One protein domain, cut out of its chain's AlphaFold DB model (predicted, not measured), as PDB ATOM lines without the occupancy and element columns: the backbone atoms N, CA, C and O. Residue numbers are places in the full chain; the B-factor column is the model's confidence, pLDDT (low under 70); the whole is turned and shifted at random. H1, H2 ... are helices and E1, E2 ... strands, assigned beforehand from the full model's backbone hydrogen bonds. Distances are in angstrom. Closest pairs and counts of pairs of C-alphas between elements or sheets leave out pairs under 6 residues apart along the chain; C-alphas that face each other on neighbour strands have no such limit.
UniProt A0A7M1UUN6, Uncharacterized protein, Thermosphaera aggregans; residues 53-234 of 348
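This is residues 53 to 234 of the 348 residues of an uncharacterized protein of Thermosphaera aggregans (UniProt A0A7M1UUN6). Two long, narrow, twisted sheets lie partly face to face, with the helix H1 set across one end and, at the other end, the edge strand E12 side by side with the first residues of E1. One sheet runs E6, E7, E3, E1, E12, all antiparallel; the other, of E2, E4, E5, E8, E9, E10 and E11, is branched at E8, with antiparallel pairs. The printed part has 182 residues, mostly strand, with named elements in the order E1 to E7, H1, E8 to E12. It is loose, with a radius of gyration of the C-alphas of 20.2 A, and elongated, spanning 64 by 40 by 29 A.

Begin with E1, residues 53 to 69, which bends by 50 degrees at residue 56. It is antiparallel to E3, residues 91 to 104, with N 62 and O 99 2.9 A apart, and to E12, residues 224 to 234, with N 56 and O 227 2.8 A apart. Next to E3 find E7, residues 147 to 155, with N 98 and O 150 at 2.8 A; E6, residues 140 to 144, forms a hairpin with it, N 142 and O 149 at 2.8 A. In the branched sheet, look at E8, residues 176 to 191: E4, residues 113 to 128, lies on one side, N 121 and O 184 at 2.9 A. On the other side lie E9, residues 196 to 201, N 187 and O 199 at 2.8 A, and E10, residues 204 to 210, N 179 and O 207 at 2.8 A. E5, residues 132 to 136, forms a hairpin with E4, N 126 and O 133 at 2.9 A. E11, residues 215 to 221, forms one with E10, N 206 and O 219 at 2.8 A, and E2, residues 85 to 87, pairs with E11, N 86 and O 216 at 2.9 A. Between the sheets, the closest C-alphas of E1 and E9 are those of Ile 59 and Leu 201, 6.6 A apart. H1, residues 156 to 170, is on the branched sheet at a height of 9.7 A, over E4 and E8; it runs across the strands, only just, at 61 degrees to E4 on the local plane. It only grazes the other sheet, with residues 156 to 161. In H1 every O i to N i+4 pair is within hydrogen-bond range.

Find C-alpha 53 at (116.211, 178.511, 150.409); from there E1 runs 48.8 A to residue 69. E3 measures 39.7 A, E4 43.7 A, E8 47.4 A and H1 21.3 A. E12 ends at C-alpha 234, (106.201, 175.290, 140.858).

The C-alphas farthest apart are those of Leu 73 and Thr 234, 69.4 A. The printed part has no cut; the link E1 to E2 is long. No printed residue has a pLDDT under 70.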
ATOM      1  N   SER A  53     115.684 178.821 149.085       77.62
ATOM      2  CA  SER A  53     116.211 178.511 150.409       77.62
ATOM      3  C   SER A  53     116.033 179.723 151.323       77.62
ATOM      4  O   SER A  53     116.470 180.830 151.012       77.62
ATOM      5  N   TYR A  54     115.373 179.513 152.457       82.31
ATOM      6  CA  TYR A  54     115.192 180.514 153.502       82.31
ATOM      7  C   TYR A  54     116.010 180.092 154.715       82.31
ATOM      8  O   TYR A  54     115.817 178.995 155.237       82.31
ATOM      9  N   LYS A  55     116.912 180.955 155.188       85.38
ATOM     10  CA  LYS A  55     117.509 180.774 156.516       85.38
ATOM     11  C   LYS A  55     116.450 181.063 157.574       85.38
ATOM     12  O   LYS A  55     115.725 182.046 157.454       85.38
ATOM     13  N   THR A  56     116.356 180.205 158.583       88.50
ATOM     14  CA  THR A  56     115.326 180.279 159.632       88.50
ATOM     15  C   THR A  56     115.912 180.608 160.997       88.50
ATOM     16  O   THR A  56     115.368 181.465 161.688       88.50
ATOM     17  N   ALA A  57     117.063 180.033 161.347       91.94
ATOM     18  CA  ALA A  57     117.798 180.402 162.547       91.94
ATOM     19  C   ALA A  57     119.297 180.123 162.394       91.94
ATOM     20  O   ALA A  57     119.675 179.139 161.760       91.94
ATOM     21  N   ASP A  58     120.121 180.959 163.015       93.44
ATOM     22  CA  ASP A  58     121.543 180.717 163.249       93.44
ATOM     23  C   ASP A  58     121.804 180.840 164.756       93.44
ATOM     24  O   ASP A  58     121.407 181.825 165.380       93.44
ATOM     25  N   ILE A  59     122.444 179.832 165.348       94.75
ATOM     26  CA  ILE A  59     122.806 179.799 166.768       94.75
ATOM     27  C   ILE A  59     124.309 179.594 166.869       94.75
ATOM     28  O   ILE A  59     124.844 178.649 166.284       94.75
ATOM     29  N   ASN A  60     124.973 180.447 167.640       95.19
ATOM     30  CA  ASN A  60     126.416 180.427 167.817       95.19
ATOM     31  C   ASN A  60     126.779 180.383 169.303       95.19
ATOM     32  O   ASN A  60     126.131 181.005 170.141       95.19
ATOM     33  N   SER A  61     127.862 179.680 169.605       94.56
ATOM     34  CA  SER A  61     128.489 179.589 170.912       94.56
ATOM     35  C   SER A  61     129.973 179.888 170.780       94.56
ATOM     36  O   SER A  61     130.668 179.306 169.945       94.56
ATOM     37  N   GLN A  62     130.454 180.789 171.625       93.56
ATOM     38  CA  GLN A  62     131.869 181.078 171.803       93.56
ATOM     39  C   GLN A  62     132.262 180.651 173.219       93.56
ATOM     40  O   GLN A  62     132.084 181.428 174.163       93.56
ATOM     41  N   PRO A  63     132.715 179.398 173.405       91.38
ATOM     42  CA  PRO A  63     133.228 178.946 174.680       91.38
ATOM     43  C   PRO A  63     134.595 179.572 174.944       91.38
ATOM     44  O   PRO A  63     135.493 179.529 174.104       91.38
ATOM     45  N   TYR A  64     134.754 180.103 176.146       93.25
ATOM     46  CA  TYR A  64     136.017 180.539 176.715       93.25
ATOM     47  C   TYR A  64     136.305 179.680 177.938       93.25
ATOM     48  O   TYR A  64     135.392 179.308 178.677       93.25
ATOM     49  N   TYR A  65     137.575 179.374 178.164       95.56
ATOM     50  CA  TYR A  65     138.013 178.705 179.378       95.56
ATOM     51  C   TYR A  65     139.319 179.309 179.870       95.56
ATOM     52  O   TYR A  65     140.109 179.854 179.096       95.56
ATOM     53  N   SER A  66     139.543 179.184 181.168       96.88
ATOM     54  CA  SER A  66     140.800 179.526 181.817       96.88
ATOM     55  C   SER A  66     141.101 178.499 182.893       96.88
ATOM     56  O   SER A  66     140.221 178.113 183.661       96.88
ATOM     57  N   VAL A  67     142.350 178.060 182.956       97.44
ATOM     58  CA  VAL A  67     142.823 177.094 183.943       97.44
ATOM     59  C   VAL A  67     143.588 177.847 185.016       97.44
ATOM     60  O   VAL A  67     144.593 178.493 184.721       97.44
ATOM     61  N   LEU A  68     143.117 177.766 186.256       97.75
ATOM     62  CA  LEU A  68     143.875 178.211 187.415       97.75
ATOM     63  C   LEU A  68     144.927 177.152 187.722       97.75
ATOM     64  O   LEU A  68     144.608 175.969 187.885       97.75
ATOM     65  N   VAL A  69     146.179 177.590 187.781       97.44
ATOM     66  CA  VAL A  69     147.342 176.730 187.982       97.44
ATOM     67  C   VAL A  69     148.184 177.220 189.152       97.44
ATOM     68  O   VAL A  69     148.283 178.419 189.417       97.44
ATOM     69  N   LYS A  70     148.847 176.282 189.828       96.69
ATOM     70  CA  LYS A  70     149.836 176.594 190.862       96.69
ATOM     71  C   LYS A  70     151.003 177.381 190.251       96.69
ATOM     72  O   LYS A  70     151.515 176.967 189.203       96.69
ATOM     73  N   PRO A  71     151.491 178.445 190.922       95.44
ATOM     74  CA  PRO A  71     152.675 179.170 190.479       95.44
ATOM     75  C   PRO A  71     153.855 178.215 190.286       95.44
ATOM     76  O   PRO A  71     154.265 177.513 191.211       95.44
ATOM     77  N   SER A  72     154.397 178.168 189.072       95.38
ATOM     78  CA  SER A  72     155.499 177.273 188.726       95.38
ATOM     79  C   SER A  72     156.332 177.838 187.585       95.38
ATOM     80  O   SER A  72     155.839 178.618 186.772       95.38
ATOM     81  N   LEU A  73     157.587 177.396 187.494       96.38
ATOM     82  CA  LEU A  73     158.502 177.804 186.428       96.38
ATOM     83  C   LEU A  73     157.988 177.425 185.026       96.38
ATOM     84  O   LEU A  73     158.280 178.123 184.070       96.38
ATOM     85  N   ILE A  74     157.205 176.346 184.904       94.25
ATOM     86  CA  ILE A  74     156.660 175.871 183.618       94.25
ATOM     87  C   ILE A  74     155.699 176.896 182.993       94.25
ATOM     88  O   ILE A  74     155.602 176.976 181.772       94.25
ATOM     89  N   TYR A  75     155.006 177.678 183.823       95.19
ATOM     90  CA  TYR A  75     154.058 178.706 183.388       95.19
ATOM     91  C   TYR A  75     154.521 180.118 183.760       95.19
ATOM     92  O   TYR A  75     153.684 180.994 183.952       95.19
ATOM     93  N   ASP A  76     155.829 180.338 183.934       95.12
ATOM     94  CA  ASP A  76     156.403 181.641 184.303       95.12
ATOM     95  C   ASP A  76     155.756 182.269 185.554       95.12
ATOM     96  O   ASP A  76     155.547 183.478 185.643       95.12
ATOM     97  N   TYR A  77     155.412 181.429 186.537       94.62
ATOM     98  CA  TYR A  77     154.696 181.802 187.763       94.62
ATOM     99  C   TYR A  77     153.313 182.441 187.540       94.62
ATOM    100  O   TYR A  77     152.744 183.006 188.476       94.62
ATOM    101  N   ALA A  78     152.734 182.306 186.344       95.38
ATOM    102  CA  ALA A  78     151.343 182.655 186.099       95.38
ATOM    103  C   ALA A  78     150.412 181.785 186.955       95.38
ATOM    104  O   ALA A  78     150.652 180.595 187.160       95.38
ATOM    105  N   THR A  79     149.330 182.390 187.439       95.44
ATOM    106  CA  THR A  79     148.273 181.713 188.208       95.44
ATOM    107  C   THR A  79     147.084 181.310 187.343       95.44
ATOM    108  O   THR A  79     146.234 180.540 187.782       95.44
ATOM    109  N   VAL A  80     147.011 181.822 186.113       96.38
ATOM    110  CA  VAL A  80     145.939 181.554 185.154       96.38
ATOM    111  C   VAL A  80     146.548 181.369 183.770       96.38
ATOM    112  O   VAL A  80     147.319 182.214 183.315       96.38
ATOM    113  N   VAL A  81     146.184 180.283 183.093       96.06
ATOM    114  CA  VAL A  81     146.614 179.971 181.723       96.06
ATOM    115  C   VAL A  81     145.420 179.582 180.851       96.06
ATOM    116  O   VAL A  81     144.386 179.139 181.345       96.06
ATOM    117  N   THR A  82     145.559 179.727 179.536       94.88
ATOM    118  CA  THR A  82     144.525 179.380 178.538       94.88
ATOM    119  C   THR A  82     145.002 178.296 177.566       94.88
ATOM    120  O   THR A  82     144.531 178.198 176.435       94.88
ATOM    121  N   TYR A  83     145.968 177.482 177.995       94.50
ATOM    122  CA  TYR A  83     146.510 176.395 177.188       94.50
ATOM    123  C   TYR A  83     145.532 175.221 177.097       94.50
ATOM    124  O   TYR A  83     144.892 174.854 178.081       94.50
ATOM    125  N   SER A  84     145.475 174.589 175.923       93.50
ATOM    126  CA  SER A  84     144.664 173.388 175.688       93.50
ATOM    127  C   SER A  84     145.212 172.148 176.385       93.50
ATOM    128  O   SER A  84     144.500 171.162 176.514       93.50
ATOM    129  N   THR A  85     146.473 172.176 176.813       96.56
ATOM    130  CA  THR A  85     147.117 171.078 177.529       96.56
ATOM    131  C   THR A  85     147.884 171.650 178.709       96.56
ATOM    132  O   THR A  85     148.708 172.549 178.544       96.56
ATOM    133  N   VAL A  86     147.598 171.135 179.901       96.81
ATOM    134  CA  VAL A  86     148.153 171.603 181.174       96.81
ATOM    135  C   VAL A  86     148.592 170.384 181.981       96.81
ATOM    136  O   VAL A  86     147.919 169.357 181.988       96.81
ATOM    137  N   TYR A  87     149.719 170.478 182.681       97.25
ATOM    138  CA  TYR A  87     150.112 169.462 183.654       97.25
ATOM    139  C   TYR A  87     149.084 169.351 184.782       97.25
ATOM    140  O   TYR A  87     148.840 170.320 185.505       97.25
ATOM    141  N   LEU A  88     148.521 168.155 184.948       96.38
ATOM    142  CA  LEU A  88     147.413 167.875 185.861       96.38
ATOM    143  C   LEU A  88     147.759 168.232 187.314       96.38
ATOM    144  O   LEU A  88     146.988 168.915 187.973       96.38
ATOM    145  N   SER A  89     148.957 167.876 187.785       95.69
ATOM    146  CA  SER A  89     149.432 168.174 189.147       95.69
ATOM    147  C   SER A  89     149.506 169.669 189.490       95.69
ATOM    148  O   SER A  89     149.512 170.043 190.672       95.69
ATOM    149  N   LEU A  90     149.592 170.518 188.462       97.00
ATOM    150  CA  LEU A  90     149.625 171.971 188.585       97.00
ATOM    151  C   LEU A  90     148.247 172.605 188.389       97.00
ATOM    152  O   LEU A  90     148.066 173.733 188.830       97.00
ATOM    153  N   ALA A  91     147.298 171.917 187.752       97.25
ATOM    154  CA  ALA A  91     145.948 172.416 187.530       97.25
ATOM    155  C   ALA A  91     145.112 172.321 188.815       97.25
ATOM    156  O   ALA A  91     145.007 171.262 189.427       97.25
ATOM    157  N   GLU A  92     144.499 173.430 189.219       96.94
ATOM    158  CA  GLU A  92     143.639 173.481 190.407       96.94
ATOM    159  C   GLU A  92     142.166 173.524 190.010       96.94
ATOM    160  O   GLU A  92     141.341 172.757 190.514       96.94
ATOM    161  N   LYS A  93     141.836 174.412 189.072       96.81
ATOM    162  CA  LYS A  93     140.458 174.695 188.678       96.81
ATOM    163  C   LYS A  93     140.395 175.060 187.202       96.81
ATOM    164  O   LYS A  93     141.300 175.705 186.684       96.81
ATOM    165  N   VAL A  94     139.317 174.681 186.531       97.12
ATOM    166  CA  VAL A  94     139.003 175.120 185.169       97.12
ATOM    167  C   VAL A  94     137.728 175.938 185.222       97.12
ATOM    168  O   VAL A  94     136.658 175.399 185.497       97.12
ATOM    169  N   ASP A  95     137.845 177.231 184.956       96.81
ATOM    170  CA  ASP A  95     136.706 178.121 184.769       96.81
ATOM    171  C   ASP A  95     136.286 178.094 183.303       96.81
ATOM    172  O   ASP A  95     137.130 178.095 182.402       96.81
ATOM    173  N   TYR A  96     134.980 178.068 183.058       95.00
ATOM    174  CA  TYR A  96     134.420 178.058 181.716       95.00
ATOM    175  C   TYR A  96     133.274 179.052 181.564       95.00
ATOM    176  O   TYR A  96     132.504 179.313 182.491       95.00
ATOM    177  N   VAL A  97     133.152 179.582 180.351       95.06
ATOM    178  CA  VAL A  97     132.122 180.535 179.952       95.06
ATOM    179  C   VAL A  97     131.623 180.159 178.565       95.06
ATOM    180  O   VAL A  97     132.393 180.171 177.613       95.06
ATOM    181  N   PHE A  98     130.333 179.876 178.419       94.94
ATOM    182  CA  PHE A  98     129.683 179.781 177.115       94.94
ATOM    183  C   PHE A  98     128.986 181.101 176.816       94.94
ATOM    184  O   PHE A  98     128.019 181.447 177.495       94.94
ATOM    185  N   ASN A  99     129.463 181.832 175.809       94.38
ATOM    186  CA  ASN A  99     128.745 182.988 175.286       94.38
ATOM    187  C   ASN A  99     127.873 182.548 174.109       94.38
ATOM    188  O   ASN A  99     128.394 182.186 173.051       94.38
ATOM    189  N   LEU A 100     126.559 182.530 174.312       94.62
ATOM    190  CA  LEU A 100     125.585 182.070 173.334       94.62
ATOM    191  C   LEU A 100     124.886 183.262 172.704       94.62
ATOM    192  O   LEU A 100     124.398 184.139 173.410       94.62
ATOM    193  N   SER A 101     124.769 183.240 171.384       94.62
ATOM    194  CA  SER A 101     124.015 184.226 170.612       94.62
ATOM    195  C   SER A 101     123.168 183.525 169.562       94.62
ATOM    196  O   SER A 101     123.494 182.424 169.102       94.62
ATOM    197  N   TRP A 102     122.067 184.159 169.172       94.12
ATOM    198  CA  TRP A 102     121.187 183.613 168.153       94.12
ATOM    199  C   TRP A 102     120.538 184.693 167.303       94.12
ATOM    200  O   TRP A 102     120.258 185.800 167.756       94.12
ATOM    201  N   ALA A 103     120.238 184.325 166.066       92.56
ATOM    202  CA  ALA A 103     119.438 185.110 165.146       92.56
ATOM    203  C   ALA A 103     118.325 184.221 164.592       92.56
ATOM    204  O   ALA A 103     118.598 183.242 163.900       92.56
ATOM    205  N   VAL A 104     117.071 184.563 164.888       91.31
ATOM    206  CA  VAL A 104     115.898 183.945 164.256       91.31
ATOM    207  C   VAL A 104     115.391 184.904 163.187       91.31
ATOM    208  O   VAL A 104     115.152 186.081 163.455       91.31
ATOM    209  N   TYR A 105     115.271 184.419 161.955       90.50
ATOM    210  CA  TYR A 105     114.975 185.268 160.808       90.50
ATOM    211  C   TYR A 105     113.464 185.443 160.613       90.50
ATOM    212  O   TYR A 105     112.693 184.492 160.694       90.50
ATOM    213  N   ASN A 106     113.042 186.666 160.279       86.00
ATOM    214  CA  ASN A 106     111.630 186.997 160.036       86.00
ATOM    215  C   ASN A 106     111.158 186.691 158.606       86.00
ATOM    216  O   ASN A 106     109.971 186.495 158.367       86.00
ATOM    217  N   ASN A 107     112.075 186.648 157.637       78.00
ATOM    218  CA  ASN A 107     111.750 186.419 156.229       78.00
ATOM    219  C   ASN A 107     111.790 184.925 155.899       78.00
ATOM    220  O   ASN A 107     112.614 184.478 155.103       78.00
ATOM    221  N   THR A 108     110.913 184.151 156.534       81.94
ATOM    222  CA  THR A 108     110.817 182.700 156.327       81.94
ATOM    223  C   THR A 108     109.481 182.320 155.698       81.94
ATOM    224  O   THR A 108     108.528 183.100 155.685       81.94
ATOM    225  N   ALA A 109     109.381 181.082 155.216       80.31
ATOM    226  CA  ALA A 109     108.116 180.501 154.767       80.31
ATOM    227  C   ALA A 109     107.048 180.448 155.879       80.31
ATOM    228  O   ALA A 109     105.855 180.384 155.589       80.31
ATOM    229  N   LYS A 110     107.484 180.496 157.143       82.81
ATOM    230  CA  LYS A 110     106.643 180.485 158.343       82.81
ATOM    231  C   LYS A 110     106.121 181.877 158.716       82.81
ATOM    232  O   LYS A 110     105.317 181.984 159.636       82.81
ATOM    233  N   GLY A 111     106.515 182.926 157.989       84.69
ATOM    234  CA  GLY A 111     106.166 184.314 158.292       84.69
ATOM    235  C   GLY A 111     107.122 184.965 159.303       84.69
ATOM    236  O   GLY A 111     108.174 184.395 159.602       84.69
ATOM    237  N   PRO A 112     106.784 186.165 159.810       89.88
ATOM    238  CA  PRO A 112     107.565 186.850 160.836       89.88
ATOM    239  C   PRO A 112     107.457 186.156 162.199       89.88
ATOM    240  O   PRO A 112     106.434 185.551 162.534       89.88
ATOM    241  N   VAL A 113     108.518 186.272 162.998       91.19
ATOM    242  CA  VAL A 113     108.567 185.741 164.363       91.19
ATOM    243  C   VAL A 113     107.730 186.633 165.280       91.19
ATOM    244  O   VAL A 113     107.881 187.853 165.268       91.19
ATOM    245  N   SER A 114     106.839 186.034 166.072       91.62
ATOM    246  CA  SER A 114     106.000 186.744 167.046       91.62
ATOM    247  C   SER A 114     106.597 186.746 168.450       91.62
ATOM    248  O   SER A 114     106.467 187.731 169.169       91.62
ATOM    249  N   SER A 115     107.237 185.650 168.856       92.50
ATOM    250  CA  SER A 115     107.917 185.552 170.148       92.50
ATOM    251  C   SER A 115     109.042 184.526 170.101       92.50
ATOM    252  O   SER A 115     109.013 183.573 169.318       92.50
ATOM    253  N   ILE A 116     110.043 184.746 170.951       91.88
ATOM    254  CA  ILE A 116     111.183 183.855 171.133       91.88
ATOM    255  C   ILE A 116     111.297 183.579 172.626       91.88
ATOM    256  O   ILE A 116     111.361 184.507 173.429       91.88
ATOM    257  N   THR A 117     111.324 182.305 172.987       93.31
ATOM    258  CA  THR A 117     111.723 181.850 174.317       93.31
ATOM    259  C   THR A 117     112.899 180.901 174.175       93.31
ATOM    260  O   THR A 117     113.163 180.366 173.096       93.31
ATOM    261  N   TYR A 118     113.640 180.708 175.255       93.62
ATOM    262  CA  TYR A 118     114.792 179.826 175.241       93.62
ATOM    263  C   TYR A 118     114.855 179.013 176.533       93.62
ATOM    264  O   TYR A 118     114.302 179.406 177.561       93.62
ATOM    265  N   SER A 119     115.521 177.866 176.470       93.38
ATOM    266  CA  SER A 119     115.885 177.073 177.636       93.38
ATOM    267  C   SER A 119     117.339 176.635 177.538       93.38
ATOM    268  O   SER A 119     117.867 176.383 176.451       93.38
ATOM    269  N   VAL A 120     117.994 176.575 178.693       92.69
ATOM    270  CA  VAL A 120     119.390 176.170 178.827       92.69
ATOM    271  C   VAL A 120     119.450 175.023 179.822       92.69
ATOM    272  O   VAL A 120     119.111 175.191 180.989       92.69
ATOM    273  N   GLU A 121     119.886 173.859 179.352       93.75
ATOM    274  CA  GLU A 121     120.017 172.642 180.157       93.75
ATOM    275  C   GLU A 121     121.498 172.224 180.195       93.75
ATOM    276  O   GLU A 121     121.987 171.587 179.256       93.75
ATOM    277  N   PRO A 122     122.255 172.627 181.230       92.81
ATOM    278  CA  PRO A 122     123.646 172.233 181.407       92.81
ATOM    279  C   PRO A 122     123.744 170.840 182.047       92.81
ATOM    280  O   PRO A 122     123.031 170.517 182.997       92.81
ATOM    281  N   ALA A 123     124.658 170.014 181.548       94.38
ATOM    282  CA  ALA A 123     124.911 168.674 182.067       94.38
ATOM    283  C   ALA A 123     126.406 168.344 182.021       94.38
ATOM    284  O   ALA A 123     127.089 168.654 181.041       94.38
ATOM    285  N   LEU A 124     126.896 167.675 183.064       96.19
ATOM    286  CA  LEU A 124     128.246 167.123 183.122       96.19
ATOM    287  C   LEU A 124     128.181 165.613 182.901       96.19
ATOM    288  O   LEU A 124     127.606 164.891 183.708       96.19
ATOM    289  N   LEU A 125     128.806 165.122 181.840       96.94
ATOM    290  CA  LEU A 125     128.966 163.697 181.579       96.94
ATOM    291  C   LEU A 125     130.405 163.289 181.879       96.94
ATOM    292  O   LEU A 125     131.325 163.719 181.187       96.94
ATOM    293  N   ILE A 126     130.594 162.423 182.871       97.38
ATOM    294  CA  ILE A 126     131.890 161.792 183.127       97.38
ATOM    295  C   ILE A 126     131.889 160.415 182.478       97.38
ATOM    296  O   ILE A 126     130.976 159.619 182.706       97.38
ATOM    297  N   THR A 127     132.906 160.144 181.666       97.06
ATOM    298  CA  THR A 127     133.090 158.875 180.960       97.06
ATOM    299  C   THR A 127     134.468 158.308 181.263       97.06
ATOM    300  O   THR A 127     135.480 158.987 181.108       97.06
ATOM    301  N   THR A 128     134.511 157.048 181.673       95.88
ATOM    302  CA  THR A 128     135.730 156.250 181.809       95.88
ATOM    303  C   THR A 128     135.710 155.126 180.772       95.88
ATOM    304  O   THR A 128     134.783 155.002 179.970       95.88
ATOM    305  N   SER A 129     136.723 154.261 180.783       92.81
ATOM    306  CA  SER A 129     136.729 153.054 179.948       92.81
ATOM    307  C   SER A 129     135.688 152.006 180.363       92.81
ATOM    308  O   SER A 129     135.423 151.085 179.594       92.81
ATOM    309  N   THR A 130     135.127 152.106 181.570       93.69
ATOM    310  CA  THR A 130     134.287 151.056 182.172       93.69
ATOM    311  C   THR A 130     132.889 151.534 182.540       93.69
ATOM    312  O   THR A 130     131.965 150.724 182.580       93.69
ATOM    313  N   TRP A 131     132.706 152.832 182.779       95.25
ATOM    314  CA  TRP A 131     131.417 153.405 183.143       95.25
ATOM    315  C   TRP A 131     131.260 154.828 182.607       95.25
ATOM    316  O   TRP A 131     132.223 155.519 182.284       95.25
ATOM    317  N   SER A 132     130.012 155.282 182.522       96.38
ATOM    318  CA  SER A 132     129.687 156.687 182.285       96.38
ATOM    319  C   SER A 132     128.538 157.107 183.194       96.38
ATOM    320  O   SER A 132     127.653 156.302 183.499       96.38
ATOM    321  N   LYS A 133     128.568 158.351 183.674       95.50
ATOM    322  CA  LYS A 133     127.531 158.903 184.550       95.50
ATOM    323  C   LYS A 133     127.317 160.379 184.251       95.50
ATOM    324  O   LYS A 133     128.271 161.147 184.151       95.50
ATOM    325  N   SER A 134     126.049 160.751 184.108       95.31
ATOM    326  CA  SER A 134     125.628 162.137 183.934       95.31
ATOM    327  C   SER A 134     125.278 162.757 185.284       95.31
ATOM    328  O   SER A 134     124.632 162.118 186.120       95.31
ATOM    329  N   PHE A 135     125.696 164.000 185.480       93.69
ATOM    330  CA  PHE A 135     125.443 164.815 186.655       93.69
ATOM    331  C   PHE A 135     124.734 166.096 186.228       93.69
ATOM    332  O   PHE A 135     125.147 166.776 185.284       93.69
ATOM    333  N   ALA A 136     123.671 166.437 186.952       89.44
ATOM    334  CA  ALA A 136     123.068 167.753 186.842       89.44
ATOM    335  C   ALA A 136     124.013 168.776 187.478       89.44
ATOM    336  O   ALA A 136     124.464 168.592 188.610       89.44
ATOM    337  N   ILE A 137     124.309 169.842 186.744       91.88
ATOM    338  CA  ILE A 137     125.109 170.967 187.223       91.88
ATOM    339  C   ILE A 137     124.251 172.228 187.191       91.88
ATOM    340  O   ILE A 137     123.363 172.363 186.354       91.88
ATOM    341  N   THR A 138     124.512 173.158 188.103       91.38
ATOM    342  CA  THR A 138     123.787 174.432 188.200       91.38
ATOM    343  C   THR A 138     124.771 175.590 188.026       91.38
ATOM    344  O   THR A 138     125.187 176.186 189.022       91.38
ATOM    345  N   PRO A 139     125.223 175.864 186.787       91.88
ATOM    346  CA  PRO A 139     126.073 177.010 186.498       91.88
ATOM    347  C   PRO A 139     125.317 178.326 186.709       91.88
ATOM    348  O   PRO A 139     124.086 178.366 186.752       91.88
ATOM    349  N   GLU A 140     126.069 179.417 186.793       94.00
ATOM    350  CA  GLU A 140     125.516 180.765 186.761       94.00
ATOM    351  C   GLU A 140     125.052 181.082 185.331       94.00
ATOM    352  O   GLU A 140     125.806 180.909 184.370       94.00
ATOM    353  N   ILE A 141     123.808 181.539 185.181       93.31
ATOM    354  CA  ILE A 141     123.214 181.907 183.892       93.31
ATOM    355  C   ILE A 141     122.885 183.397 183.933       93.31
ATOM    356  O   ILE A 141     122.154 183.851 184.812       93.31
ATOM    357  N   LEU A 142     123.426 184.150 182.978       93.56
ATOM    358  CA  LEU A 142     123.241 185.590 182.846       93.56
ATOM    359  C   LEU A 142     122.597 185.897 181.493       93.56
ATOM    360  O   LEU A 142     123.162 185.572 180.446       93.56
ATOM    361  N   GLU A 143     121.433 186.542 181.509       90.19
ATOM    362  CA  GLU A 143     120.799 187.041 180.288       90.19
ATOM    363  C   GLU A 143     121.513 188.303 179.799       90.19
ATOM    364  O   GLU A 143     121.833 189.202 180.583       90.19
ATOM    365  N   THR A 144     121.749 188.391 178.493       86.44
ATOM    366  CA  THR A 144     122.260 189.599 177.840       86.44
ATOM    367  C   THR A 144     121.289 190.027 176.743       86.44
ATOM    368  O   THR A 144     120.461 189.244 176.286       86.44
ATOM    369  N   GLY A 145     121.369 191.280 176.289       78.44
ATOM    370  CA  GLY A 145     120.477 191.769 175.226       78.44
ATOM    371  C   GLY A 145     120.606 191.008 173.896       78.44
ATOM    372  O   GLY A 145     119.685 191.040 173.087       78.44
ATOM    373  N   GLU A 146     121.726 190.314 173.682       77.38
ATOM    374  CA  GLU A 146     122.054 189.603 172.440       77.38
ATOM    375  C   GLU A 146     122.083 188.072 172.610       77.38
ATOM    376  O   GLU A 146     122.326 187.346 171.640       77.38
ATOM    377  N   GLY A 147     121.831 187.561 173.822       90.06
ATOM    378  CA  GLY A 147     121.843 186.129 174.087       90.06
ATOM    379  C   GLY A 147     121.960 185.752 175.564       90.06
ATOM    380  O   GLY A 147     121.340 186.361 176.433       90.06
ATOM    381  N   VAL A 148     122.727 184.699 175.854       94.31
ATOM    382  CA  VAL A 148     122.883 184.152 177.214       94.31
ATOM    383  C   VAL A 148     124.333 183.786 177.463       94.31
ATOM    384  O   VAL A 148     124.983 183.150 176.632       94.31
ATOM    385  N   VAL A 149     124.830 184.141 178.642       95.19
ATOM    386  CA  VAL A 149     126.157 183.758 179.111       95.19
ATOM    387  C   VAL A 149     126.012 182.743 180.235       95.19
ATOM    388  O   VAL A 149     125.379 183.022 181.249       95.19
ATOM    389  N   VAL A 150     126.624 181.572 180.068       95.25
ATOM    390  CA  VAL A 150     126.625 180.505 181.079       95.25
ATOM    391  C   VAL A 150     128.031 180.343 181.623       95.25
ATOM    392  O   VAL A 150     128.952 180.064 180.857       95.25
ATOM    393  N   LYS A 151     128.202 180.517 182.932       95.31
ATOM    394  CA  LYS A 151     129.498 180.459 183.610       95.31
ATOM    395  C   LYS A 151     129.510 179.346 184.640       95.31
ATOM    396  O   LYS A 151     128.565 179.177 185.406       95.31
ATOM    397  N   GLY A 152     130.612 178.625 184.709       95.00
ATOM    398  CA  GLY A 152     130.820 177.659 185.768       95.00
ATOM    399  C   GLY A 152     132.287 177.328 185.927       95.00
ATOM    400  O   GLY A 152     133.158 177.917 185.289       95.00
ATOM    401  N   SER A 153     132.556 176.383 186.814       95.38
ATOM    402  CA  SER A 153     133.920 175.975 187.083       95.38
ATOM    403  C   SER A 153     133.998 174.556 187.602       95.38
ATOM    404  O   SER A 153     133.091 174.115 188.305       95.38
ATOM    405  N   PHE A 154     135.112 173.894 187.325       94.75
ATOM    406  CA  PHE A 154     135.432 172.580 187.862       94.75
ATOM    407  C   PHE A 154     136.691 172.643 188.699       94.75
ATOM    408  O   PHE A 154     137.733 173.072 188.214       94.75
ATOM    409  N   ASN A 155     136.606 172.179 189.939       96.50
ATOM    410  CA  ASN A 155     137.784 171.885 190.734       96.50
ATOM    411  C   ASN A 155     138.321 170.511 190.312       96.50
ATOM    412  O   ASN A 155     137.593 169.515 190.342       96.50
ATOM    413  N   ILE A 156     139.585 170.459 189.893       96.25
ATOM    414  CA  ILE A 156     140.202 169.233 189.374       96.25
ATOM    415  C   ILE A 156     140.261 168.157 190.458       96.25
ATOM    416  O   ILE A 156     139.887 167.015 190.204       96.25
ATOM    417  N   SER A 157     140.626 168.533 191.686       95.56
ATOM    418  CA  SER A 157     140.699 167.589 192.808       95.56
ATOM    419  C   SER A 157     139.334 166.996 193.178       95.56
ATOM    420  O   SER A 157     139.245 165.822 193.533       95.56
ATOM    421  N   GLU A 158     138.255 167.772 193.040       95.56
ATOM    422  CA  GLU A 158     136.887 167.294 193.282       95.56
ATOM    423  C   GLU A 158     136.425 166.328 192.187       95.56
ATOM    424  O   GLU A 158     135.811 165.307 192.495       95.56
ATOM    425  N   LEU A 159     136.751 166.610 190.918       95.38
ATOM    426  CA  LEU A 159     136.469 165.697 189.807       95.38
ATOM    427  C   LEU A 159     137.215 164.369 189.966       95.38
ATOM    428  O   LEU A 159     136.607 163.309 189.822       95.38
ATOM    429  N   GLU A 160     138.510 164.414 190.286       95.44
ATOM    430  CA  GLU A 160     139.299 163.204 190.530       95.44
ATOM    431  C   GLU A 160     138.755 162.408 191.719       95.44
ATOM    432  O   GLU A 160     138.560 161.199 191.599       95.44
ATOM    433  N   GLY A 161     138.431 163.085 192.825       95.38
ATOM    434  CA  GLY A 161     137.847 162.453 194.007       95.38
ATOM    435  C   GLY A 161     136.482 161.814 193.736       95.38
ATOM    436  O   GLY A 161     136.198 160.728 194.246       95.38
ATOM    437  N   LEU A 162     135.648 162.442 192.902       95.75
ATOM    438  CA  LEU A 162     134.361 161.888 192.477       95.75
ATOM    439  C   LEU A 162     134.539 160.615 191.639       95.75
ATOM    440  O   LEU A 162     133.837 159.629 191.868       95.75
ATOM    441  N   VAL A 163     135.479 160.624 190.689       96.50
ATOM    442  CA  VAL A 163     135.804 159.444 189.873       96.50
ATOM    443  C   VAL A 163     136.344 158.320 190.746       96.50
ATOM    444  O   VAL A 163     135.848 157.202 190.647       96.50
ATOM    445  N   ASP A 164     137.274 158.618 191.654       96.00
ATOM    446  CA  ASP A 164     137.872 157.621 192.548       96.00
ATOM    447  C   ASP A 164     136.837 157.000 193.501       96.00
ATOM    448  O   ASP A 164     136.888 155.801 193.793       96.00
ATOM    449  N   ALA A 165     135.860 157.786 193.962       96.44
ATOM    450  CA  ALA A 165     134.759 157.285 194.780       96.44
ATOM    451  C   ALA A 165     133.872 156.292 194.009       96.44
ATOM    452  O   ALA A 165     133.550 155.224 194.538       96.44
ATOM    453  N   ILE A 166     133.517 156.611 192.760       95.88
ATOM    454  CA  ILE A 166     132.704 155.732 191.905       95.88
ATOM    455  C   ILE A 166     133.494 154.487 191.511       95.88
ATOM    456  O   ILE A 166     132.976 153.379 191.617       95.88
ATOM    457  N   ASP A 167     134.755 154.652 191.115       95.94
ATOM    458  CA  ASP A 167     135.662 153.558 190.777       95.94
ATOM    459  C   ASP A 167     135.761 152.544 191.921       95.94
ATOM    460  O   ASP A 167     135.650 151.336 191.705       95.94
ATOM    461  N   LYS A 168     135.884 153.032 193.161       96.56
ATOM    462  CA  LYS A 168     135.889 152.188 194.359       96.56
ATOM    463  C   LYS A 168     134.567 151.443 194.558       96.56
ATOM    464  O   LYS A 168     134.590 150.280 194.964       96.56
ATOM    465  N   GLU A 169     133.434 152.088 194.286       96.31
ATOM    466  CA  GLU A 169     132.101 151.483 194.397       96.31
ATOM    467  C   GLU A 169     131.907 150.353 193.376       96.31
ATOM    468  O   GLU A 169     131.473 149.257 193.737       96.31
ATOM    469  N   VAL A 170     132.311 150.578 192.123       94.62
ATOM    470  CA  VAL A 170     132.195 149.587 191.037       94.62
ATOM    471  C   VAL A 170     133.400 148.638 190.943       94.62
ATOM    472  O   VAL A 170     133.411 147.735 190.109       94.62
ATOM    473  N   ARG A 171     134.388 148.800 191.832       94.31
ATOM    474  CA  ARG A 171     135.619 147.995 191.937       94.31
ATOM    475  C   ARG A 171     136.468 147.989 190.661       94.31
ATOM    476  O   ARG A 171     137.012 146.953 190.277       94.31
ATOM    477  N   VAL A 172     136.607 149.149 190.031       93.94
ATOM    478  CA  VAL A 172     137.516 149.379 188.895       93.94
ATOM    479  C   VAL A 172     138.549 150.447 189.255       93.94
ATOM    480  O   VAL A 172     138.517 151.012 190.344       93.94
ATOM    481  N   SER A 173     139.502 150.699 188.360       91.50
ATOM    482  CA  SER A 173     140.453 151.801 188.498       91.50
ATOM    483  C   SER A 173     140.635 152.485 187.149       91.50
ATOM    484  O   SER A 173     141.129 151.886 186.190       91.50
ATOM    485  N   SER A 174     140.209 153.741 187.084       91.88
ATOM    486  CA  SER A 174     140.252 154.578 185.896       91.88
ATOM    487  C   SER A 174     141.469 155.492 185.975       91.88
ATOM    488  O   SER A 174     141.506 156.493 186.687       91.88
ATOM    489  N   TRP A 175     142.500 155.150 185.210       92.12
ATOM    490  CA  TRP A 175     143.704 155.973 185.071       92.12
ATOM    491  C   TRP A 175     143.516 157.147 184.093       92.12
ATOM    492  O   TRP A 175     144.327 158.075 184.065       92.12
ATOM    493  N   ARG A 176     142.441 157.108 183.299       95.88
ATOM    494  CA  ARG A 176     141.989 158.175 182.408       95.88
ATOM    495  C   ARG A 176     140.470 158.285 182.458       95.88
ATOM    496  O   ARG A 176     139.786 157.261 182.491       95.88
ATOM    497  N   PHE A 177     139.969 159.513 182.399       96.94
ATOM    498  CA  PHE A 177     138.551 159.795 182.224       96.94
ATOM    499  C   PHE A 177     138.336 161.113 181.478       96.94
ATOM    500  O   PHE A 177     139.192 161.996 181.500       96.94
ATOM    501  N   ASP A 178     137.178 161.234 180.842       97.12
ATOM    502  CA  ASP A 178     136.736 162.442 180.157       97.12
ATOM    503  C   ASP A 178     135.557 163.051 180.922       97.12
ATOM    504  O   ASP A 178     134.534 162.397 181.130       97.12
ATOM    505  N   ALA A 179     135.692 164.306 181.342       96.88
ATOM    506  CA  ALA A 179     134.629 165.099 181.946       96.88
ATOM    507  C   ALA A 179     134.119 166.111 180.914       96.88
ATOM    508  O   ALA A 179     134.760 167.127 180.639       96.88
ATOM    509  N   ASN A 180     132.973 165.811 180.305       95.44
ATOM    510  CA  ASN A 180     132.382 166.614 179.246       95.44
ATOM    511  C   ASN A 180     131.220 167.456 179.768       95.44
ATOM    512  O   ASN A 180     130.182 166.931 180.170       95.44
ATOM    513  N   THR A 181     131.385 168.770 179.725       94.00
ATOM    514  CA  THR A 181     130.327 169.723 180.048       94.00
ATOM    515  C   THR A 181     129.592 170.078 178.783       94.00
ATOM    516  O   THR A 181     130.115 170.788 177.926       94.00
ATOM    517  N   THR A 182     128.371 169.583 178.680       93.06
ATOM    518  CA  THR A 182     127.476 169.843 177.557       93.06
ATOM    519  C   THR A 182     126.418 170.845 177.972       93.06
ATOM    520  O   THR A 182     125.851 170.755 179.059       93.06
ATOM    521  N   LEU A 183     126.140 171.793 177.093       93.44
ATOM    522  CA  LEU A 183     125.073 172.760 177.271       93.44
ATOM    523  C   LEU A 183     124.017 172.484 176.211       93.44
ATOM    524  O   LEU A 183     124.351 172.490 175.039       93.44
ATOM    525  N   SER A 184     122.763 172.237 176.563       93.81
ATOM    526  CA  SER A 184     121.695 172.149 175.563       93.81
ATOM    527  C   SER A 184     120.926 173.464 175.545       93.81
ATOM    528  O   SER A 184     120.091 173.704 176.414       93.81
ATOM    529  N   LEU A 185     121.222 174.322 174.566       94.44
ATOM    530  CA  LEU A 185     120.450 175.534 174.298       94.44
ATOM    531  C   LEU A 185     119.334 175.191 173.318       94.44
ATOM    532  O   LEU A 185     119.609 174.810 172.178       94.44
ATOM    533  N   ARG A 186     118.081 175.366 173.737       95.56
ATOM    534  CA  ARG A 186     116.918 175.286 172.849       95.56
ATOM    535  C   ARG A 186     116.280 176.652 172.711       95.56
ATOM    536  O   ARG A 186     116.006 177.317 173.701       95.56
ATOM    537  N   ILE A 187     116.027 177.047 171.474       94.38
ATOM    538  CA  ILE A 187     115.324 178.275 171.124       94.38
ATOM    539  C   ILE A 187     113.979 177.878 170.547       94.38
ATOM    540  O   ILE A 187     113.909 177.182 169.533       94.38
ATOM    541  N   HIS A 188     112.919 178.342 171.186       94.88
ATOM    542  CA  HIS A 188     111.551 178.147 170.753       94.88
ATOM    543  C   HIS A 188     111.053 179.441 170.112       94.88
ATOM    544  O   HIS A 188     110.922 180.469 170.771       94.88
ATOM    545  N   ALA A 189     110.791 179.385 168.810       93.62
ATOM    546  CA  ALA A 189     110.250 180.500 168.048       93.62
ATOM    547  C   ALA A 189     108.788 180.220 167.695       93.62
ATOM    548  O   ALA A 189     108.480 179.212 167.050       93.62
ATOM    549  N   ALA A 190     107.899 181.128 168.091       93.81
ATOM    550  CA  ALA A 190     106.529 181.164 167.602       93.81
ATOM    551  C   ALA A 190     106.447 182.146 166.430       93.81
ATOM    552  O   ALA A 190     106.975 183.258 166.503       93.81
ATOM    553  N   TYR A 191     105.798 181.730 165.350       92.88
ATOM    554  CA  TYR A 191     105.609 182.541 164.153       92.88
ATOM    555  C   TYR A 191     104.177 183.068 164.066       92.88
ATOM    556  O   TYR A 191     103.233 182.423 164.525       92.88
ATOM    557  N   SER A 192     103.983 184.208 163.396       89.62
ATOM    558  CA  SER A 192     102.663 184.847 163.264       89.62
ATOM    559  C   SER A 192     101.624 183.993 162.525       89.62
ATOM    560  O   SER A 192     100.431 184.276 162.583       89.62
ATOM    561  N   THR A 193     102.064 182.963 161.802       87.88
ATOM    562  CA  THR A 193     101.202 181.980 161.129       87.88
ATOM    563  C   THR A 193     100.642 180.913 162.078       87.88
ATOM    564  O   THR A 193      99.850 180.080 161.646       87.88
ATOM    565  N   GLY A 194     101.047 180.916 163.354       87.81
ATOM    566  CA  GLY A 194     100.703 179.893 164.349       87.81
ATOM    567  C   GLY A 194     101.630 178.673 164.336       87.81
ATOM    568  O   GLY A 194     101.428 177.740 165.110       87.81
ATOM    569  N   VAL A 195     102.646 178.658 163.467       89.69
ATOM    570  CA  VAL A 195     103.669 177.606 163.436       89.69
ATOM    571  C   VAL A 195     104.677 177.840 164.558       89.69
ATOM    572  O   VAL A 195     105.202 178.940 164.703       89.69
ATOM    573  N   ASN A 196     105.005 176.786 165.301       92.38
ATOM    574  CA  ASN A 196     106.078 176.799 166.291       92.38
ATOM    575  C   ASN A 196     107.283 176.022 165.756       92.38
ATOM    576  O   ASN A 196     107.125 174.953 165.163       92.38
ATOM    577  N   ALA A 197     108.489 176.546 165.969       93.12
ATOM    578  CA  ALA A 197     109.734 175.866 165.637       93.12
ATOM    579  C   ALA A 197     110.668 175.830 166.847       93.12
ATOM    580  O   ALA A 197     110.671 176.743 167.672       93.12
ATOM    581  N   SER A 198     111.470 174.771 166.928       94.00
ATOM    582  CA  SER A 198     112.510 174.621 167.938       94.00
ATOM    583  C   SER A 198     113.852 174.437 167.251       94.00
ATOM    584  O   SER A 198     113.973 173.616 166.342       94.00
ATOM    585  N   TYR A 199     114.849 175.175 167.716       94.38
ATOM    586  CA  TYR A 199     116.223 175.131 167.229       94.38
ATOM    587  C   TYR A 199     117.138 174.774 168.397       94.38
ATOM    588  O   TYR A 199     116.914 175.252 169.504       94.38
ATOM    589  N   GLU A 200     118.126 173.909 168.184       95.50
ATOM    590  CA  GLU A 200     118.958 173.368 169.262       95.50
ATOM    591  C   GLU A 200     120.448 173.540 168.938       95.50
ATOM    592  O   GLU A 200     120.907 173.261 167.829       95.50
ATOM    593  N   LEU A 201     121.220 173.982 169.926       96.19
ATOM    594  CA  LEU A 201     122.677 173.983 169.883       96.19
ATOM    595  C   LEU A 201     123.201 173.243 171.112       96.19
ATOM    596  O   LEU A 201     122.752 173.496 172.231       96.19
ATOM    597  N   LYS A 202     124.166 172.345 170.895       95.56
ATOM    598  CA  LYS A 202     124.822 171.577 171.958       95.56
ATOM    599  C   LYS A 202     126.319 171.865 172.011       95.56
ATOM    600  O   LYS A 202     127.094 170.994 171.602       95.56
ATOM    601  N   PRO A 203     126.755 173.067 172.440       96.31
ATOM    602  CA  PRO A 203     128.172 173.295 172.613       96.31
ATOM    603  C   PRO A 203     128.678 172.510 173.820       96.31
ATOM    604  O   PRO A 203     127.930 172.205 174.757       96.31
ATOM    605  N   PHE A 204     129.964 172.186 173.792       95.12
ATOM    606  CA  PHE A 204     130.587 171.432 174.863       95.12
ATOM    607  C   PHE A 204     132.025 171.866 175.133       95.12
ATOM    608  O   PHE A 204     132.713 172.363 174.238       95.12
ATOM    609  N   ILE A 205     132.462 171.643 176.373       96.00
ATOM    610  CA  ILE A 205     133.854 171.722 176.820       96.00
ATOM    611  C   ILE A 205     134.187 170.376 177.458       96.00
ATOM    612  O   ILE A 205     133.585 170.000 178.464       96.00
ATOM    613  N   ALA A 206     135.133 169.655 176.868       96.31
ATOM    614  CA  ALA A 206     135.572 168.350 177.333       96.31
ATOM    615  C   ALA A 206     136.971 168.439 177.941       96.31
ATOM    616  O   ALA A 206     137.910 168.906 177.293       96.31
ATOM    617  N   LEU A 207     137.082 167.966 179.181       97.50
ATOM    618  CA  LEU A 207     138.322 167.815 179.927       97.50
ATOM    619  C   LEU A 207     138.747 166.345 179.858       97.50
ATOM    620  O   LEU A 207     138.070 165.495 180.432       97.50
ATOM    621  N   SER A 208     139.842 166.033 179.169       97.50
ATOM    622  CA  SER A 208     140.449 164.700 179.192       97.50
ATOM    623  C   SER A 208     141.536 164.673 180.255       97.50
ATOM    624  O   SER A 208     142.557 165.350 180.131       97.50
ATOM    625  N   ILE A 209     141.302 163.917 181.324       97.62
ATOM    626  CA  ILE A 209     142.212 163.807 182.462       97.62
ATOM    627  C   ILE A 209     142.947 162.478 182.361       97.62
ATOM    628  O   ILE A 209     142.337 161.407 182.375       97.62
ATOM    629  N   ASN A 210     144.273 162.546 182.270       96.75
ATOM    630  CA  ASN A 210     145.150 161.388 182.207       96.75
ATOM    631  C   ASN A 210     146.131 161.395 183.384       96.75
ATOM    632  O   ASN A 210     147.123 162.131 183.385       96.75
ATOM    633  N   LYS A 211     145.870 160.528 184.367       93.88
ATOM    634  CA  LYS A 211     146.662 160.431 185.600       93.88
ATOM    635  C   LYS A 211     148.063 159.863 185.349       93.88
ATOM    636  O   LYS A 211     149.002 160.257 186.029       93.88
ATOM    637  N   ILE A 212     148.228 158.979 184.357       93.81
ATOM    638  CA  ILE A 212     149.524 158.343 184.039       93.81
ATOM    639  C   ILE A 212     150.498 159.360 183.455       93.81
ATOM    640  O   ILE A 212     151.652 159.424 183.870       93.81
ATOM    641  N   TYR A 213     150.034 160.154 182.490       95.25
ATOM    642  CA  TYR A 213     150.883 161.156 181.845       95.25
ATOM    643  C   TYR A 213     150.900 162.495 182.587       95.25
ATOM    644  O   TYR A 213     151.650 163.382 182.194       95.25
ATOM    645  N   ASN A 214     150.124 162.632 183.669       96.38
ATOM    646  CA  ASN A 214     149.962 163.878 184.415       96.38
ATOM    647  C   ASN A 214     149.505 165.034 183.505       96.38
ATOM    648  O   ASN A 214     150.056 166.134 183.556       96.38
ATOM    649  N   LEU A 215     148.512 164.776 182.649       97.25
ATOM    650  CA  LEU A 215     148.017 165.732 181.657       97.25
ATOM    651  C   LEU A 215     146.511 165.952 181.792       97.25
ATOM    652  O   LEU A 215     145.737 165.010 181.963       97.25
ATOM    653  N   LEU A 216     146.129 167.216 181.669       97.38
ATOM    654  CA  LEU A 216     144.777 167.702 181.459       97.38
ATOM    655  C   LEU A 216     144.716 168.301 180.055       97.38
ATOM    656  O   LEU A 216     145.407 169.279 179.769       97.38
ATOM    657  N   GLU A 217     143.886 167.731 179.191       97.62
ATOM    658  CA  GLU A 217     143.603 168.267 177.861       97.62
ATOM    659  C   GLU A 217     142.200 168.867 177.829       97.62
ATOM    660  O   GLU A 217     141.250 168.281 178.344       97.62
ATOM    661  N   ILE A 218     142.061 170.035 177.214       97.31
ATOM    662  CA  ILE A 218     140.810 170.778 177.115       97.31
ATOM    663  C   ILE A 218     140.472 170.937 175.643       97.31
ATOM    664  O   ILE A 218     141.265 171.443 174.848       97.31
ATOM    665  N   SER A 219     139.267 170.517 175.279       95.88
ATOM    666  CA  SER A 219     138.735 170.662 173.929       95.88
ATOM    667  C   SER A 219     137.330 171.244 173.963       95.88
ATOM    668  O   SER A 219     136.592 171.082 174.934       95.88
ATOM    669  N   THR A 220     136.953 171.937 172.895       95.56
ATOM    670  CA  THR A 220     135.635 172.560 172.758       95.56
ATOM    671  C   THR A 220     135.012 172.176 171.427       95.56
ATOM    672  O   THR A 220     135.728 172.055 170.432       95.56
ATOM    673  N   GLY A 221     133.690 172.054 171.364       93.88
ATOM    674  CA  GLY A 221     133.005 171.763 170.106       93.88
ATOM    675  C   GLY A 221     131.519 172.089 170.136       93.88
ATOM    676  O   GLY A 221     131.014 172.649 171.105       93.88
ATOM    677  N   GLY A 222     130.822 171.772 169.038       90.88
ATOM    678  CA  GLY A 222     129.386 172.057 168.898       90.88
ATOM    679  C   GLY A 222     129.066 173.556 168.843       90.88
ATOM    680  O   GLY A 222     128.066 173.993 169.402       90.88
ATOM    681  N   LEU A 223     129.942 174.345 168.215       93.62
ATOM    682  CA  LEU A 223     129.952 175.807 168.340       93.62
ATOM    683  C   LEU A 223     128.841 176.514 167.561       93.62
ATOM    684  O   LEU A 223     128.424 177.595 167.952       93.62
ATOM    685  N   THR A 224     128.366 175.943 166.456       94.25
ATOM    686  CA  THR A 224     127.404 176.612 165.571       94.25
ATOM    687  C   THR A 224     126.348 175.641 165.065       94.25
ATOM    688  O   THR A 224     126.667 174.494 164.750       94.25
ATOM    689  N   SER A 225     125.115 176.117 164.917       92.62
ATOM    690  CA  SER A 225     124.007 175.391 164.295       92.62
ATOM    691  C   SER A 225     123.234 176.352 163.399       92.62
ATOM    692  O   SER A 225     122.875 177.448 163.825       92.62
ATOM    693  N   SER A 226     123.011 175.955 162.146       91.12
ATOM    694  CA  SER A 226     122.306 176.758 161.144       91.12
ATOM    695  C   SER A 226     121.137 175.964 160.586       91.12
ATOM    696  O   SER A 226     121.281 174.795 160.219       91.12
ATOM    697  N   TYR A 227     119.981 176.612 160.511       90.12
ATOM    698  CA  TYR A 227     118.729 176.008 160.087       90.12
ATOM    699  C   TYR A 227     118.184 176.718 158.859       90.12
ATOM    700  O   TYR A 227     117.959 177.933 158.866       90.12
ATOM    701  N   GLY A 228     117.898 175.946 157.815       87.00
ATOM    702  CA  GLY A 228     117.299 176.436 156.581       87.00
ATOM    703  C   GLY A 228     116.116 175.588 156.138       87.00
ATOM    704  O   GLY A 228     116.037 174.398 156.436       87.00
ATOM    705  N   GLU A 229     115.210 176.212 155.399       83.75
ATOM    706  CA  GLU A 229     114.074 175.557 154.761       83.75
ATOM    707  C   GLU A 229     114.109 175.786 153.256       83.75
ATOM    708  O   GLU A 229     114.318 176.905 152.787       83.75
ATOM    709  N   GLU A 230     113.874 174.722 152.494       80.88
ATOM    710  CA  GLU A 230     113.688 174.811 151.051       80.88
ATOM    711  C   GLU A 230     112.197 174.794 150.716       80.88
ATOM    712  O   GLU A 230     111.518 173.778 150.886       80.88
ATOM    713  N   VAL A 231     111.692 175.896 150.164       79.88
ATOM    714  CA  VAL A 231     110.349 175.936 149.580       79.88
ATOM    715  C   VAL A 231     110.465 175.748 148.077       79.88
ATOM    716  O   VAL A 231     111.087 176.544 147.368       79.88
ATOM    717  N   LYS A 232     109.831 174.687 147.581       77.75
ATOM    718  CA  LYS A 232     109.678 174.448 146.147       77.75
ATOM    719  C   LYS A 232     108.444 175.190 145.656       77.75
ATOM    720  O   LYS A 232     107.328 174.869 146.059       77.75
ATOM    721  N   LYS A 233     108.639 176.161 144.766       76.25
ATOM    722  CA  LYS A 233     107.547 176.840 144.068       76.25
ATOM    723  C   LYS A 233     107.516 176.371 142.621       76.25
ATOM    724  O   LYS A 233     108.451 176.615 141.863       76.25
ATOM    725  N   THR A 234     106.433 175.712 142.239       78.50
ATOM    726  CA  THR A 234     106.201 175.290 140.858       78.50
ATOM    727  C   THR A 234     105.463 176.404 140.125       78.50
ATOM    728  O   THR A 234     104.358 176.770 140.523       78.50
TER     729      THR A 234